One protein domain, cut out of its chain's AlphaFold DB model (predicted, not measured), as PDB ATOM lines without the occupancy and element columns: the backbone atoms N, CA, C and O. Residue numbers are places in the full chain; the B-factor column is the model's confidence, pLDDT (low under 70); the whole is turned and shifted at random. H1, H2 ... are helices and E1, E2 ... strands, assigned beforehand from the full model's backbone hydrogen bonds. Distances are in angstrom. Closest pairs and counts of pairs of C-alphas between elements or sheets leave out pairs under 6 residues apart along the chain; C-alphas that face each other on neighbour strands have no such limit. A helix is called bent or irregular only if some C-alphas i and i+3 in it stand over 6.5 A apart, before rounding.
ATOM      1  N   PHE A   2     -24.758  33.863  25.782       85.56
ATOM      2  CA  PHE A   2     -25.598  34.086  24.591       85.56
ATOM      3  C   PHE A   2     -26.818  34.976  24.867       85.56
ATOM      4  O   PHE A   2     -27.031  35.953  24.158       85.56
ATOM      5  N   LYS A   3     -27.552  34.693  25.950       87.94
ATOM      6  CA  LYS A   3     -28.693  35.502  26.402       87.94
ATOM      7  C   LYS A   3     -28.321  36.980  26.567       87.94
ATOM      8  O   LYS A   3     -28.900  37.826  25.899       87.94
ATOM      9  N   MET A   4     -27.289  37.269  27.366       90.31
ATOM     10  CA  MET A   4     -26.867  38.643  27.662       90.31
ATOM     11  C   MET A   4     -26.418  39.438  26.433       90.31
ATOM     12  O   MET A   4     -26.694  40.629  26.340       90.31
ATOM     13  N   PHE A   5     -25.701  38.799  25.507       86.44
ATOM     14  CA  PHE A   5     -25.130  39.489  24.351       86.44
ATOM     15  C   PHE A   5     -26.091  39.573  23.155       86.44
ATOM     16  O   PHE A   5     -26.070  40.564  22.430       86.44
ATOM     17  N   ALA A   6     -26.897  38.534  22.915       84.69
ATOM     18  CA  ALA A   6     -27.687  38.399  21.690       84.69
ATOM     19  C   ALA A   6     -29.197  38.547  21.902       84.69
ATOM     20  O   ALA A   6     -29.852  39.152  21.059       84.69
ATOM     21  N   LEU A   7     -29.748  37.994  22.989       85.88
ATOM     22  CA  LEU A   7     -31.201  37.968  23.203       85.88
ATOM     23  C   LEU A   7     -31.698  39.204  23.955       85.88
ATOM     24  O   LEU A   7     -32.705  39.784  23.571       85.88
ATOM     25  N   GLU A   8     -30.968  39.624  24.988       90.50
ATOM     26  CA  GLU A   8     -31.382  40.696  25.905       90.50
ATOM     27  C   GLU A   8     -30.331  41.824  26.038       90.50
ATOM     28  O   GLU A   8     -30.062  42.307  27.144       90.50
ATOM     29  N   PRO A   9     -29.680  42.280  24.950       88.88
ATOM     30  CA  PRO A   9     -28.566  43.222  25.055       88.88
ATOM     31  C   PRO A   9     -28.962  44.570  25.674       88.88
ATOM     32  O   PRO A   9     -28.137  45.196  26.331       88.88
ATOM     33  N   GLU A  10     -30.208  45.017  25.539       89.75
ATOM     34  CA  GLU A  10     -30.721  46.234  26.177       89.75
ATOM     35  C   GLU A  10     -30.757  46.152  27.712       89.75
ATOM     36  O   GLU A  10     -30.647  47.178  28.382       89.75
ATOM     37  N   ILE A  11     -30.850  44.942  28.272       92.31
ATOM     38  CA  ILE A  11     -30.825  44.706  29.720       92.31
ATOM     39  C   ILE A  11     -29.381  44.649  30.219       92.31
ATOM     40  O   ILE A  11     -29.071  45.206  31.277       92.31
ATOM     41  N   TYR A  12     -28.496  43.968  29.485       94.06
ATOM     42  CA  TYR A  12     -27.154  43.649  29.981       94.06
ATOM     43  C   TYR A  12     -26.062  44.605  29.506       94.06
ATOM     44  O   TYR A  12     -25.168  44.893  30.296       94.06
ATOM     45  N   ILE A  13     -26.115  45.161  28.288       92.00
ATOM     46  CA  ILE A  13     -25.090  46.113  27.818       92.00
ATOM     47  C   ILE A  13     -24.940  47.299  28.776       92.00
ATOM     48  O   ILE A  13     -23.805  47.582  29.145       92.00
ATOM     49  N   PRO A  14     -26.007  47.972  29.249       92.00
ATOM     50  CA  PRO A  14     -25.843  49.095  30.171       92.00
ATOM     51  C   PRO A  14     -25.224  48.705  31.521       92.00
ATOM     52  O   PRO A  14     -24.584  49.539  32.155       92.00
ATOM     53  N   LYS A  15     -25.398  47.449  31.955       94.00
ATOM     54  CA  LYS A  15     -24.845  46.923  33.214       94.00
ATOM     55  C   LYS A  15     -23.383  46.502  33.068       94.00
ATOM     56  O   LYS A  15     -22.574  46.780  33.944       94.00
ATOM     57  N   VAL A  16     -23.049  45.842  31.959       93.44
ATOM     58  CA  VAL A  16     -21.707  45.299  31.686       93.44
ATOM     59  C   VAL A  16     -20.776  46.363  31.102       93.44
ATOM     60  O   VAL A  16     -19.587  46.392  31.406       93.44
ATOM     61  N   LEU A  17     -21.313  47.249  30.262       90.94
ATOM     62  CA  LEU A  17     -20.599  48.296  29.531       90.94
ATOM     63  C   LEU A  17     -21.332  49.646  29.666       90.94
ATOM     64  O   LEU A  17     -21.884  50.152  28.678       90.94
ATOM     65  N   PRO A  18     -21.347  50.256  30.866       90.25
ATOM     66  CA  PRO A  18     -22.047  51.517  31.086       90.25
ATOM     67  C   PRO A  18     -21.600  52.597  30.092       90.25
ATOM     68  O   PRO A  18     -20.409  52.825  29.888       90.25
ATOM     69  N   GLY A  19     -22.567  53.248  29.441       88.38
ATOM     70  CA  GLY A  19     -22.318  54.329  28.482       88.38
ATOM     71  C   GLY A  19     -21.845  53.898  27.087       88.38
ATOM     72  O   GLY A  19     -21.687  54.761  26.224       88.38
ATOM     73  N   ALA A  20     -21.652  52.600  26.814       86.69
ATOM     74  CA  ALA A  20     -21.176  52.132  25.506       86.69
ATOM     75  C   ALA A  20     -22.217  52.267  24.380       86.69
ATOM     76  O   ALA A  20     -21.850  52.465  23.220       86.69
ATOM     77  N   VAL A  21     -23.506  52.171  24.710       89.19
ATOM     78  CA  VAL A  21     -24.615  52.281  23.754       89.19
ATOM     79  C   VAL A  21     -25.516  53.449  24.133       89.19
ATOM     80  O   VAL A  21     -25.886  53.605  25.293       89.19
ATOM     81  N   LYS A  22     -25.866  54.254  23.130       88.69
ATOM     82  CA  LYS A  22     -26.818  55.366  23.219       88.69
ATOM     83  C   LYS A  22     -28.258  54.895  23.042       88.69
ATOM     84  O   LYS A  22     -29.134  55.358  23.760       88.69
ATOM     85  N   SER A  23     -28.508  53.993  22.091       89.00
ATOM     86  CA  SER A  23     -29.864  53.512  21.801       89.00
ATOM     87  C   SER A  23     -29.893  52.150  21.111       89.00
ATOM     88  O   SER A  23     -28.982  51.802  20.356       89.00
ATOM     89  N   PHE A  24     -30.998  51.432  21.322       89.75
ATOM     90  CA  PHE A  24     -31.396  50.226  20.599       89.75
ATOM     91  C   PHE A  24     -32.745  50.481  19.930       89.75
ATOM     92  O   PHE A  24     -33.681  50.929  20.589       89.75
ATOM     93  N   VAL A  25     -32.852  50.195  18.634       90.25
ATOM     94  CA  VAL A  25     -34.099  50.329  17.874       90.25
ATOM     95  C   VAL A  25     -34.289  49.080  17.020       90.25
ATOM     96  O   VAL A  25     -33.464  48.790  16.155       90.25
ATOM     97  N   ASN A  26     -35.371  48.332  17.240       90.19
ATOM     98  CA  ASN A  26     -35.777  47.282  16.306       90.19
ATOM     99  C   ASN A  26     -36.392  47.959  15.078       90.19
ATOM    100  O   ASN A  26     -37.432  48.604  15.177       90.19
ATOM    101  N   LEU A  27     -35.731  47.840  13.929       92.06
ATOM    102  CA  LEU A  27     -36.249  48.330  12.653       92.06
ATOM    103  C   LEU A  27     -37.279  47.354  12.076       92.06
ATOM    104  O   LEU A  27     -38.232  47.775  11.428       92.06
ATOM    105  N   GLN A  28     -37.070  46.054  12.302       92.44
ATOM    106  CA  GLN A  28     -37.984  44.969  11.936       92.44
ATOM    107  C   GLN A  28     -37.865  43.836  12.960       92.44
ATOM    108  O   GLN A  28     -36.760  43.562  13.428       92.44
ATOM    109  N   GLY A  29     -38.970  43.150  13.256       89.31
ATOM    110  CA  GLY A  29     -39.007  42.033  14.208       89.31
ATOM    111  C   GLY A  29     -39.160  42.457  15.672       89.31
ATOM    112  O   GLY A  29     -39.259  43.639  16.001       89.31
ATOM    113  N   ASP A  30     -39.199  41.463  16.553       86.50
ATOM    114  CA  ASP A  30     -39.535  41.582  17.978       86.50
ATOM    115  C   ASP A  30     -38.337  41.353  18.919       86.50
ATOM    116  O   ASP A  30     -38.472  41.460  20.134       86.50
ATOM    117  N   GLY A  31     -37.151  41.083  18.373       79.75
ATOM    118  CA  GLY A  31     -35.964  40.658  19.121       79.75
ATOM    119  C   GLY A  31     -35.586  39.191  18.908       79.75
ATOM    120  O   GLY A  31     -34.461  38.816  19.228       79.75
ATOM    121  N   GLY A  32     -36.465  38.381  18.311       81.31
ATOM    122  CA  GLY A  32     -36.203  36.990  17.946       81.31
ATOM    123  C   GLY A  32     -35.487  36.804  16.596       81.31
ATOM    124  O   GLY A  32     -35.005  37.769  15.984       81.31
ATOM    125  N   PRO A  33     -35.404  35.553  16.097       84.00
ATOM    126  CA  PRO A  33     -34.818  35.240  14.795       84.00
ATOM    127  C   PRO A  33     -35.405  36.093  13.663       84.00
ATOM    128  O   PRO A  33     -36.617  36.202  13.518       84.00
ATOM    129  N   GLY A  34     -34.535  36.688  12.842       84.12
ATOM    130  CA  GLY A  34     -34.939  37.566  11.736       84.12
ATOM    131  C   GLY A  34     -35.077  39.048  12.102       84.12
ATOM    132  O   GLY A  34     -35.283  39.863  11.207       84.12
ATOM    133  N   THR A  35     -34.905  39.422  13.375       89.38
ATOM    134  CA  THR A  35     -34.915  40.832  13.798       89.38
ATOM    135  C   THR A  35     -33.780  41.621  13.149       89.38
ATOM    136  O   THR A  35     -32.612  41.230  13.210       89.38
ATOM    137  N   LEU A  36     -34.118  42.785  12.591       89.62
ATOM    138  CA  LEU A  36     -33.161  43.800  12.167       89.62
ATOM    139  C   LEU A  36     -33.115  44.902  13.224       89.62
ATOM    140  O   LEU A  36     -34.099  45.612  13.434       89.62
ATOM    141  N   ARG A  37     -31.962  45.066  13.874       88.75
ATOM    142  CA  ARG A  37     -31.775  46.022  14.970       88.75
ATOM    143  C   ARG A  37     -30.721  47.068  14.616       88.75
ATOM    144  O   ARG A  37     -29.613  46.724  14.214       88.75
ATOM    145  N   LEU A  38     -31.063  48.338  14.810       88.06
ATOM    146  CA  LEU A  38     -30.130  49.457  14.808       88.06
ATOM    147  C   LEU A  38     -29.631  49.689  16.236       88.06
ATOM    148  O   LEU A  38     -30.422  49.873  17.161       88.06
ATOM    149  N   ILE A  39     -28.312  49.690  16.409       87.88
ATOM    150  CA  ILE A  39     -27.658  49.968  17.687       87.88
ATOM    151  C   ILE A  39     -26.749  51.173  17.487       87.88
ATOM    152  O   ILE A  39     -25.849  51.143  16.648       87.88
ATOM    153  N   THR A  40     -26.978  52.235  18.253       86.88
ATOM    154  CA  THR A  40     -26.163  53.452  18.185       86.88
ATOM    155  C   THR A  40     -25.160  53.439  19.322       86.88
ATOM    156  O   THR A  40     -25.537  53.547  20.486       86.88
ATOM    157  N   PHE A  41     -23.875  53.331  19.003       83.75
ATOM    158  CA  PHE A  41     -22.809  53.340  20.000       83.75
ATOM    159  C   PHE A  41     -22.386  54.767  20.367       83.75
ATOM    160  O   PHE A  41     -22.461  55.695  19.555       83.75
ATOM    161  N   SER A  42     -21.908  54.945  21.597       78.12
ATOM    162  CA  SER A  42     -21.148  56.135  21.983       78.12
ATOM    163  C   SER A  42     -19.779  56.032  21.316       78.12
ATOM    164  O   SER A  42     -18.938  55.237  21.724       78.12
ATOM    165  N   VAL A  43     -19.654  56.719  20.179       65.25
ATOM    166  CA  VAL A  43     -18.563  56.611  19.197       65.25
ATOM    167  C   VAL A  43     -17.179  56.750  19.834       65.25
ATOM    168  O   VAL A  43     -17.032  57.554  20.739       65.25
ATOM    169  N   ASP A  44     -16.251  55.913  19.340       63.12
ATOM    170  CA  ASP A  44     -14.770  55.909  19.485       63.12
ATOM    171  C   ASP A  44     -14.174  54.532  19.083       63.12
ATOM    172  O   ASP A  44     -12.957  54.358  18.947       63.12
ATOM    173  N   LYS A  45     -15.027  53.506  18.916       60.81
ATOM    174  CA  LYS A  45     -14.605  52.090  18.890       60.81
ATOM    175  C   LYS A  45     -15.014  51.283  17.650       60.81
ATOM    176  O   LYS A  45     -14.875  50.063  17.668       60.81
ATOM    177  N   LEU A  46     -15.515  51.928  16.596       68.12
ATOM    178  CA  LEU A  46     -15.917  51.264  15.349       68.12
ATOM    179  C   LEU A  46     -14.911  51.534  14.213       68.12
ATOM    180  O   LEU A  46     -14.167  52.514  14.304       68.12
ATOM    181  N   PRO A  47     -14.866  50.677  13.170       73.25
ATOM    182  CA  PRO A  47     -14.135  50.969  11.939       73.25
ATOM    183  C   PRO A  47     -14.544  52.325  11.362       73.25
ATOM    184  O   PRO A  47     -15.696  52.733  11.509       73.25
ATOM    185  N   ASP A  48     -13.607  53.001  10.699       76.62
ATOM    186  CA  ASP A  48     -13.868  54.289  10.065       76.62
ATOM    187  C   ASP A  48     -14.955  54.146   8.990       76.62
ATOM    188  O   ASP A  48     -14.767  53.494   7.959       76.62
ATOM    189  N   THR A  49     -16.115  54.749   9.245       77.69
ATOM    190  CA  THR A  49     -17.274  54.701   8.349       77.69
ATOM    191  C   THR A  49     -17.077  55.533   7.083       77.69
ATOM    192  O   THR A  49     -17.884  55.420   6.167       77.69
ATOM    193  N   SER A  50     -16.023  56.355   7.001       81.19
ATOM    194  CA  SER A  50     -15.603  56.991   5.744       81.19
ATOM    195  C   SER A  50     -14.866  56.028   4.804       81.19
ATOM    196  O   SER A  50     -14.615  56.369   3.652       81.19
ATOM    197  N   VAL A  51     -14.547  54.818   5.282       81.06
ATOM    198  CA  VAL A  51     -13.820  53.777   4.541       81.06
ATOM    199  C   VAL A  51     -14.658  52.505   4.389       81.06
ATOM    200  O   VAL A  51     -14.694  51.921   3.308       81.06
ATOM    201  N   VAL A  52     -15.331  52.060   5.457       83.25
ATOM    202  CA  VAL A  52     -16.132  50.824   5.489       83.25
ATOM    203  C   VAL A  52     -17.619  51.162   5.577       83.25
ATOM    204  O   VAL A  52     -18.083  51.632   6.614       83.25
ATOM    205  N   GLU A  53     -18.385  50.864   4.526       85.75
ATOM    206  CA  GLU A  53     -19.841  51.086   4.515       85.75
ATOM    207  C   GLU A  53     -20.619  49.987   5.247       85.75
ATOM    208  O   GLU A  53     -21.691  50.227   5.807       85.75
ATOM    209  N   LYS A  54     -20.090  48.758   5.262       85.12
ATOM    210  CA  LYS A  54     -20.797  47.605   5.821       85.12
ATOM    211  C   LYS A  54     -19.837  46.597   6.426       85.12
ATOM    212  O   LYS A  54     -18.823  46.228   5.839       85.12
ATOM    213  N   LEU A  55     -20.219  46.069   7.585       84.56
ATOM    214  CA  LEU A  55     -19.582  44.916   8.209       84.56
ATOM    215  C   LEU A  55     -20.623  43.810   8.371       84.56
ATOM    216  O   LEU A  55     -21.642  43.994   9.037       84.56
ATOM    217  N   ARG A  56     -20.378  42.644   7.777       87.25
ATOM    218  CA  ARG A  56     -21.209  41.454   7.975       87.25
ATOM    219  C   ARG A  56     -20.487  40.506   8.911       87.25
ATOM    220  O   ARG A  56     -19.513  39.885   8.503       87.25
ATOM    221  N   CYS A  57     -20.991  40.368  10.130       86.69
ATOM    222  CA  CYS A  57     -20.454  39.436  11.110       86.69
ATOM    223  C   CYS A  57     -21.392  38.254  11.335       86.69
ATOM    224  O   CYS A  57     -22.595  38.427  11.517       86.69
ATOM    225  N   GLN A  58     -20.819  37.058  11.376       89.00
ATOM    226  CA  GLN A  58     -21.451  35.852  11.881       89.00
ATOM    227  C   GLN A  58     -20.801  35.492  13.213       89.00
ATOM    228  O   GLN A  58     -19.576  35.397  13.309       89.00
ATOM    229  N   ILE A  59     -21.625  35.296  14.238       88.56
ATOM    230  CA  ILE A  59     -21.180  34.895  15.570       88.56
ATOM    231  C   ILE A  59     -21.853  33.567  15.900       88.56
ATOM    232  O   ILE A  59     -23.069  33.432  15.763       88.56
ATOM    233  N   LYS A  60     -21.058  32.585  16.317       90.19
ATOM    234  CA  LYS A  60     -21.515  31.265  16.742       90.19
ATOM    235  C   LYS A  60     -21.028  31.003  18.160       90.19
ATOM    236  O   LYS A  60     -19.849  31.185  18.452       90.19
ATOM    237  N   PHE A  61     -21.939  30.551  19.009       87.12
ATOM    238  CA  PHE A  61     -21.648  30.159  20.381       87.12
ATOM    239  C   PHE A  61     -21.720  28.638  20.493       87.12
ATOM    240  O   PHE A  61     -22.645  28.019  19.969       87.12
ATOM    241  N   GLU A  62     -20.733  28.046  21.151       89.69
ATOM    242  CA  GLU A  62     -20.628  26.611  21.414       89.69
ATOM    243  C   GLU A  62     -20.254  26.418  22.892       89.69
ATOM    244  O   GLU A  62     -19.509  27.222  23.454       89.69
ATOM    245  N   ILE A  63     -20.774  25.368  23.526       86.31
ATOM    246  CA  ILE A  63     -20.358  24.968  24.877       86.31
ATOM    247  C   ILE A  63     -19.037  24.201  24.747       86.31
ATOM    248  O   ILE A  63     -18.931  23.314  23.896       86.31
ATOM    249  N   SER A  64     -18.026  24.544  25.546       85.88
ATOM    250  CA  SER A  64     -16.790  23.758  25.637       85.88
ATOM    251  C   SER A  64     -16.904  22.637  26.676       85.88
ATOM    252  O   SER A  64     -17.755  22.703  27.562       85.88
ATOM    253  N   PRO A  65     -16.041  21.603  26.606       85.56
ATOM    254  CA  PRO A  65     -16.084  20.461  27.529       85.56
ATOM    255  C   PRO A  65     -15.921  20.802  29.018       85.56
ATOM    256  O   PRO A  65     -16.233  19.982  29.869       85.56
ATOM    257  N   ASP A  66     -15.411  21.988  29.331       87.31
ATOM    258  CA  ASP A  66     -15.156  22.502  30.679       87.31
ATOM    259  C   ASP A  66     -16.215  23.521  31.138       87.31
ATOM    260  O   ASP A  66     -15.920  24.397  31.947       87.31
ATOM    261  N   GLU A  67     -17.420  23.444  30.568       79.56
ATOM    262  CA  GLU A  67     -18.562  24.327  30.854       79.56
ATOM    263  C   GLU A  67     -18.331  25.810  30.513       79.56
ATOM    264  O   GLU A  67     -19.163  26.672  30.810       79.56
ATOM    265  N   ARG A  68     -17.232  26.138  29.821       80.50
ATOM    266  CA  ARG A  68     -17.007  27.479  29.270       80.50
ATOM    267  C   ARG A  68     -17.749  27.659  27.940       80.50
ATOM    268  O   ARG A  68     -18.397  26.764  27.394       80.50
ATOM    269  N   THR A  69     -17.706  28.882  27.418       84.44
ATOM    270  CA  THR A  69     -18.305  29.231  26.124       84.44
ATOM    271  C   THR A  69     -17.214  29.505  25.097       84.44
ATOM    272  O   THR A  69     -16.375  30.383  25.291       84.44
ATOM    273  N   ILE A  70     -17.274  28.822  23.956       87.88
ATOM    274  CA  ILE A  70     -16.508  29.165  22.758       87.88
ATOM    275  C   ILE A  70     -17.360  30.111  21.910       87.88
ATOM    276  O   ILE A  70     -18.439  29.752  21.445       87.88
ATOM    277  N   CYS A  71     -16.859  31.324  21.680       88.38
ATOM    278  CA  CYS A  71     -17.453  32.282  20.754       88.38
ATOM    279  C   CYS A  71     -16.601  32.363  19.482       88.38
ATOM    280  O   CYS A  71     -15.496  32.906  19.499       88.38
ATOM    281  N   LYS A  72     -17.117  31.844  18.367       89.81
ATOM    282  CA  LYS A  72     -16.503  31.963  17.038       89.81
ATOM    283  C   LYS A  72     -17.110  33.156  16.314       89.81
ATOM    284  O   LYS A  72     -18.327  33.235  16.167       89.81
ATOM    285  N   ARG A  73     -16.267  34.067  15.837       87.00
ATOM    286  CA  ARG A  73     -16.671  35.256  15.079       87.00
ATOM    287  C   ARG A  73     -15.972  35.252  13.727       87.00
ATOM    288  O   ARG A  73     -14.756  35.118  13.670       87.00
ATOM    289  N   SER A  74     -16.734  35.442  12.659       88.50
ATOM    290  CA  SER A  74     -16.218  35.711  11.317       88.50
ATOM    291  C   SER A  74     -16.857  36.989  10.798       88.50
ATOM    292  O   SER A  74     -18.061  37.173  10.977       88.50
ATOM    293  N   CYS A  75     -16.072  37.885  10.204       85.75
ATOM    294  CA  CYS A  75     -16.584  39.144   9.679       85.75
ATOM    295  C   CYS A  75     -15.982  39.484   8.324       85.75
ATOM    296  O   CYS A  75     -14.769  39.431   8.159       85.75
ATOM    297  N   ASN A  76     -16.844  39.927   7.413       85.62
ATOM    298  CA  ASN A  76     -16.468  40.506   6.130       85.62
ATOM    299  C   ASN A  76     -16.736  42.013   6.175       85.62
ATOM    300  O   ASN A  76     -17.856  42.420   6.499       85.62
ATOM    301  N   ALA A  77     -15.724  42.822   5.867       84.62
ATOM    302  CA  ALA A  77     -15.869  44.263   5.668       84.62
ATOM    303  C   ALA A  77     -16.023  44.573   4.180       84.62
ATOM    304  O   ALA A  77     -15.359  43.958   3.347       84.62
ATOM    305  N   TYR A  78     -16.889  45.529   3.873       85.50
ATOM    306  CA  TYR A  78     -17.154  46.023   2.529       85.50
ATOM    307  C   TYR A  78     -16.762  47.503   2.509       85.50
ATOM    308  O   TYR A  78     -17.300  48.299   3.286       85.50
ATOM    309  N   ALA A  79     -15.743  47.823   1.711       85.56
ATOM    310  CA  ALA A  79     -15.245  49.183   1.544       85.56
ATOM    311  C   ALA A  79     -16.142  49.971   0.583       85.56
ATOM    312  O   ALA A  79     -16.825  49.376  -0.246       85.56
ATOM    313  N   ILE A  80     -16.118  51.298   0.691       86.12
ATOM    314  CA  ILE A  80     -16.761  52.189  -0.281       86.12
ATOM    315  C   ILE A  80     -15.978  52.129  -1.605       86.12
ATOM    316  O   ILE A  80     -14.756  52.284  -1.590       86.12
ATOM    317  N   ASP A  81     -16.675  51.936  -2.729       81.19
ATOM    318  CA  ASP A  81     -16.082  51.633  -4.047       81.19
ATOM    319  C   ASP A  81     -15.014  52.644  -4.518       81.19
ATOM    320  O   ASP A  81     -13.973  52.246  -5.039       81.19
ATOM    321  N   ASP A  82     -15.229  53.944  -4.289       82.12
ATOM    322  CA  ASP A  82     -14.342  55.018  -4.771       82.12
ATOM    323  C   ASP A  82     -13.281  55.474  -3.750       82.12
ATOM    324  O   ASP A  82     -12.538  56.434  -3.988       82.12
ATOM    325  N   VAL A  83     -13.177  54.811  -2.594       81.56
ATOM    326  CA  VAL A  83     -12.165  55.157  -1.588       81.56
ATOM    327  C   VAL A  83     -10.887  54.377  -1.871       81.56
ATOM    328  O   VAL A  83     -10.859  53.149  -1.894       81.56
ATOM    329  N   LYS A  84      -9.773  55.095  -2.047       77.94
ATOM    330  CA  LYS A  84      -8.449  54.474  -2.162       77.94
ATOM    331  C   LYS A  84      -8.008  53.962  -0.791       77.94
ATOM    332  O   LYS A  84      -7.385  54.695  -0.027       77.94
ATOM    333  N   VAL A  85      -8.332  52.712  -0.480       74.88
ATOM    334  CA  VAL A  85      -8.007  52.107   0.815       74.88
ATOM    335  C   VAL A  85      -6.681  51.352   0.762       74.88
ATOM    336  O   VAL A  85      -6.413  50.613  -0.185       74.88
ATOM    337  N   LYS A  86      -5.847  51.494   1.798       80.88
ATOM    338  CA  LYS A  86      -4.710  50.590   2.010       80.88
ATOM    339  C   LYS A  86      -5.172  49.360   2.779       80.88
ATOM    340  O   LYS A  86      -5.763  49.483   3.849       80.88
ATOM    341  N   GLU A  87      -4.848  48.176   2.272       79.06
ATOM    342  CA  GLU A  87      -5.230  46.901   2.894       79.06
ATOM    343  C   GLU A  87      -4.799  46.809   4.371       79.06
ATOM    344  O   GLU A  87      -5.556  46.334   5.218       79.06
ATOM    345  N   ASP A  88      -3.618  47.336   4.703       83.38
ATOM    346  CA  ASP A  88      -3.096  47.347   6.074       83.38
ATOM    347  C   ASP A  88      -3.934  48.203   7.033       83.38
ATOM    348  O   ASP A  88      -4.109  47.830   8.195       83.38
ATOM    349  N   GLU A  89      -4.503  49.314   6.559       79.31
ATOM    350  CA  GLU A  89      -5.370  50.184   7.364       79.31
ATOM    351  C   GLU A  89      -6.707  49.481   7.668       79.31
ATOM    352  O   GLU A  89      -7.183  49.517   8.807       79.31
ATOM    353  N   ILE A  90      -7.263  48.737   6.699       78.75
ATOM    354  CA  ILE A  90      -8.449  47.887   6.915       78.75
ATOM    355  C   ILE A  90      -8.139  46.802   7.940       78.75
ATOM    356  O   ILE A  90      -8.900  46.603   8.891       78.75
ATOM    357  N   ARG A  91      -7.016  46.094   7.765       82.50
ATOM    358  CA  ARG A  91      -6.625  44.994   8.652       82.50
ATOM    359  C   ARG A  91      -6.431  45.485  10.084       82.50
ATOM    360  O   ARG A  91      -6.948  44.862  11.008       82.50
ATOM    361  N   ALA A  92      -5.774  46.629  10.267       83.25
ATOM    362  CA  ALA A  92      -5.613  47.259  11.575       83.25
ATOM    363  C   ALA A  92      -6.962  47.661  12.197       83.25
ATOM    364  O   ALA A  92      -7.188  47.431  13.388       83.25
ATOM    365  N   GLY A  93      -7.890  48.206  11.404       80.94
ATOM    366  CA  GLY A  93      -9.243  48.535  11.860       80.94
ATOM    367  C   GLY A  93     -10.046  47.306  12.305       80.94
ATOM    368  O   GLY A  93     -10.718  47.332  13.344       80.94
ATOM    369  N   LEU A  94      -9.942  46.201  11.562       81.50
ATOM    370  CA  LEU A  94     -10.577  44.927  11.906       81.50
ATOM    371  C   LEU A  94      -9.978  44.305  13.171       81.50
ATOM    372  O   LEU A  94     -10.737  43.860  14.035       81.50
ATOM    373  N   GLU A  95      -8.653  44.333  13.311       86.12
ATOM    374  CA  GLU A  95      -7.952  43.853  14.504       86.12
ATOM    375  C   GLU A  95      -8.353  44.672  15.735       86.12
ATOM    376  O   GLU A  95      -8.789  44.114  16.740       86.12
ATOM    377  N   LYS A  96      -8.344  46.010  15.641       83.69
ATOM    378  CA  LYS A  96      -8.810  46.894  16.721       83.69
ATOM    379  C   LYS A  96     -10.249  46.571  17.129       83.69
ATOM    380  O   LYS A  96     -10.553  46.494  18.319       83.69
ATOM    381  N   THR A  97     -11.127  46.333  16.156       81.00
ATOM    382  CA  THR A  97     -12.519  45.936  16.416       81.00
ATOM    383  C   THR A  97     -12.595  44.582  17.125       81.00
ATOM    384  O   THR A  97     -13.407  44.411  18.035       81.00
ATOM    385  N   MET A  98     -11.744  43.620  16.753       85.56
ATOM    386  CA  MET A  98     -11.649  42.326  17.432       85.56
ATOM    387  C   MET A  98     -11.185  42.484  18.882       85.56
ATOM    388  O   MET A  98     -11.772  41.870  19.768       85.56
ATOM    389  N   GLN A  99     -10.202  43.345  19.146       88.06
ATOM    390  CA  GLN A  99      -9.720  43.606  20.506       88.06
ATOM    391  C   GLN A  99     -10.794  44.256  21.385       88.06
ATOM    392  O   GLN A  99     -10.983  43.855  22.534       88.06
ATOM    393  N   VAL A 100     -11.570  45.200  20.840       85.50
ATOM    394  CA  VAL A 100     -12.740  45.768  21.535       85.50
ATOM    395  C   VAL A 100     -13.765  44.676  21.847       85.50
ATOM    396  O   VAL A 100     -14.271  44.604  22.968       85.50
ATOM    397  N   PHE A 101     -14.051  43.804  20.877       86.19
ATOM    398  CA  PHE A 101     -14.984  42.696  21.053       86.19
ATOM    399  C   PHE A 101     -14.497  41.725  22.137       86.19
ATOM    400  O   PHE A 101     -15.235  41.427  23.074       86.19
ATOM    401  N   TYR A 102     -13.237  41.301  22.082       88.38
ATOM    402  CA  TYR A 102     -12.632  40.422  23.079       88.38
ATOM    403  C   TYR A 102     -12.663  41.031  24.488       88.38
ATOM    404  O   TYR A 102     -13.125  40.385  25.431       88.38
ATOM    405  N   GLY A 103     -12.260  42.298  24.625       90.19
ATOM    406  CA  GLY A 103     -12.315  43.021  25.896       90.19
ATOM    407  C   GLY A 103     -13.736  43.117  26.454       90.19
ATOM    408  O   GLY A 103     -13.946  42.916  27.649       90.19
ATOM    409  N   SER A 104     -14.736  43.332  25.593       89.06
ATOM    410  CA  SER A 104     -16.138  43.333  26.022       89.06
ATOM    411  C   SER A 104     -16.587  41.967  26.549       89.06
ATOM    412  O   SER A 104     -17.253  41.898  27.579       89.06
ATOM    413  N   PHE A 105     -16.164  40.869  25.916       89.31
ATOM    414  CA  PHE A 105     -16.510  39.512  26.346       89.31
ATOM    415  C   PHE A 105     -15.882  39.151  27.692       89.31
ATOM    416  O   PHE A 105     -16.518  38.463  28.484       89.31
ATOM    417  N   LYS A 106     -14.690  39.666  28.003       91.38
ATOM    418  CA  LYS A 106     -14.104  39.516  29.343       91.38
ATOM    419  C   LYS A 106     -14.954  40.178  30.426       91.38
ATOM    420  O   LYS A 106     -15.118  39.611  31.502       91.38
ATOM    421  N   LEU A 107     -15.544  41.335  30.132       93.62
ATOM    422  CA  LEU A 107     -16.448  42.016  31.061       93.62
ATOM    423  C   LEU A 107     -17.771  41.259  31.231       93.62
ATOM    424  O   LEU A 107     -18.247  41.115  32.354       93.62
ATOM    425  N   TYR A 108     -18.329  40.707  30.153       92.25
ATOM    426  CA  TYR A 108     -19.506  39.835  30.243       92.25
ATOM    427  C   TYR A 108     -19.237  38.554  31.038       92.25
ATOM    428  O   TYR A 108     -20.090  38.134  31.816       92.25
ATOM    429  N   GLU A 109     -18.073  37.929  30.849       90.25
ATOM    430  CA  GLU A 109     -17.652  36.742  31.601       90.25
ATOM    431  C   GLU A 109     -17.559  37.059  33.100       90.25
ATOM    432  O   GLU A 109     -18.168  36.366  33.912       90.25
ATOM    433  N   ALA A 110     -16.886  38.155  33.465       93.50
ATOM    434  CA  ALA A 110     -16.801  38.607  34.852       93.50
ATOM    435  C   ALA A 110     -18.182  38.923  35.451       93.50
ATOM    436  O   ALA A 110     -18.462  38.546  36.590       93.50
ATOM    437  N   TYR A 111     -19.064  39.570  34.682       94.50
ATOM    438  CA  TYR A 111     -20.425  39.863  35.123       94.50
ATOM    439  C   TYR A 111     -21.229  38.583  35.377       94.50
ATOM    440  O   TYR A 111     -21.900  38.495  36.400       94.50
ATOM    441  N   ALA A 112     -21.142  37.581  34.494       91.06
ATOM    442  CA  ALA A 112     -21.824  36.297  34.678       91.06
ATOM    443  C   ALA A 112     -21.341  35.558  35.934       91.06
ATOM    444  O   ALA A 112     -22.155  35.040  36.690       91.06
ATOM    445  N   LEU A 113     -20.029  35.548  36.190       90.94
ATOM    446  CA  LEU A 113     -19.462  34.917  37.388       90.94
ATOM    447  C   LEU A 113     -19.939  35.590  38.683       90.94
ATOM    448  O   LEU A 113     -20.175  34.912  39.677       90.94
ATOM    449  N   ALA A 114     -20.095  36.916  38.667       94.88
ATOM    450  CA  ALA A 114     -20.605  37.673  39.807       94.88
ATOM    451  C   ALA A 114     -22.136  37.587  39.966       94.88
ATOM    452  O   ALA A 114     -22.651  37.915  41.032       94.88
ATOM    453  N   ASN A 115     -22.861  37.168  38.924       94.00
ATOM    454  CA  ASN A 115     -24.324  37.124  38.886       94.00
ATOM    455  C   ASN A 115     -24.796  35.786  38.282       94.00
ATOM    456  O   ASN A 115     -25.177  35.759  37.111       94.00
TER     457      ASN A 115
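What this domain is: This is residues 2 to 115 of the 118 residues of an uncharacterized protein of Jatropha curcas (UniProt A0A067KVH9). A long two-stranded hairpin, E3 and E4, and a long helix, H3, run side by side, with H3 near E4. A second, shorter hairpin, E1 and E2, is apart from the first, and short H2 lies between E1 and the last part of H3, with H1 joined to it at a corner. The printed part has 114 residues, with three named helices and four named strands in the order H1, H2, E1, E2, E3, E4, H3; the two sheets, E1 - E2 and E3 - E4, are antiparallel, and the class is mixed, helices and strands. It is only just compact, close to loose, with a radius of gyration of the C-alphas of 15.6 A and spans of 47 by 33 by 27 A.

Where its parts are: E3, residues 52 to 63, is 32.6 A long, beginning at C-alpha 52 (-16.132, 50.824, 5.489); E4, residues 69 to 79, is 31.8 A. H3, residues 87 to 114, is 41.0 A and ends at C-alpha 114 (-20.605, 37.673, 39.807). E1 is residues 21 to 28, 19.3 A, and E2 residues 36 to 41, 16.1 A. H1 is residues 2 to 7; H2, residues 9 to 16, is only just irregular, with C-alphas 11 and 14 6.7 A apart.

How they stand to each other: In the hairpin E3 and E4, N 58 and O 74 are 2.8 A apart. E4 and H3 are near each other. H2 and H3 only just touch, with 3 pairs of C-alphas within 8 A, the closest being Val 16 and Tyr 108, 6.1 A, about perpendicular at 81 degrees; H3 does so with residues 107 to 111 alone. H1 and H2 touch only at the corner, Met 4 and Tyr 12 having the closest C-alphas, 5.5 A. The closest C-alphas of H2 and E1 are those of Glu 10 and Phe 24, 6.9 A. In the hairpin E1 and E2, N 25 and O 38 are 2.9 A apart. Every O i to N i+4 pair is within hydrogen-bond range in H1 and H3, and 2 of 4 in H2.

The domain as a whole: The C-alphas farthest apart, of Asp 82 and Ala 114, are 48.2 A apart. The printed part has no cut, and no link is long. Residues 43 to 46 are under 70 in pLDDT.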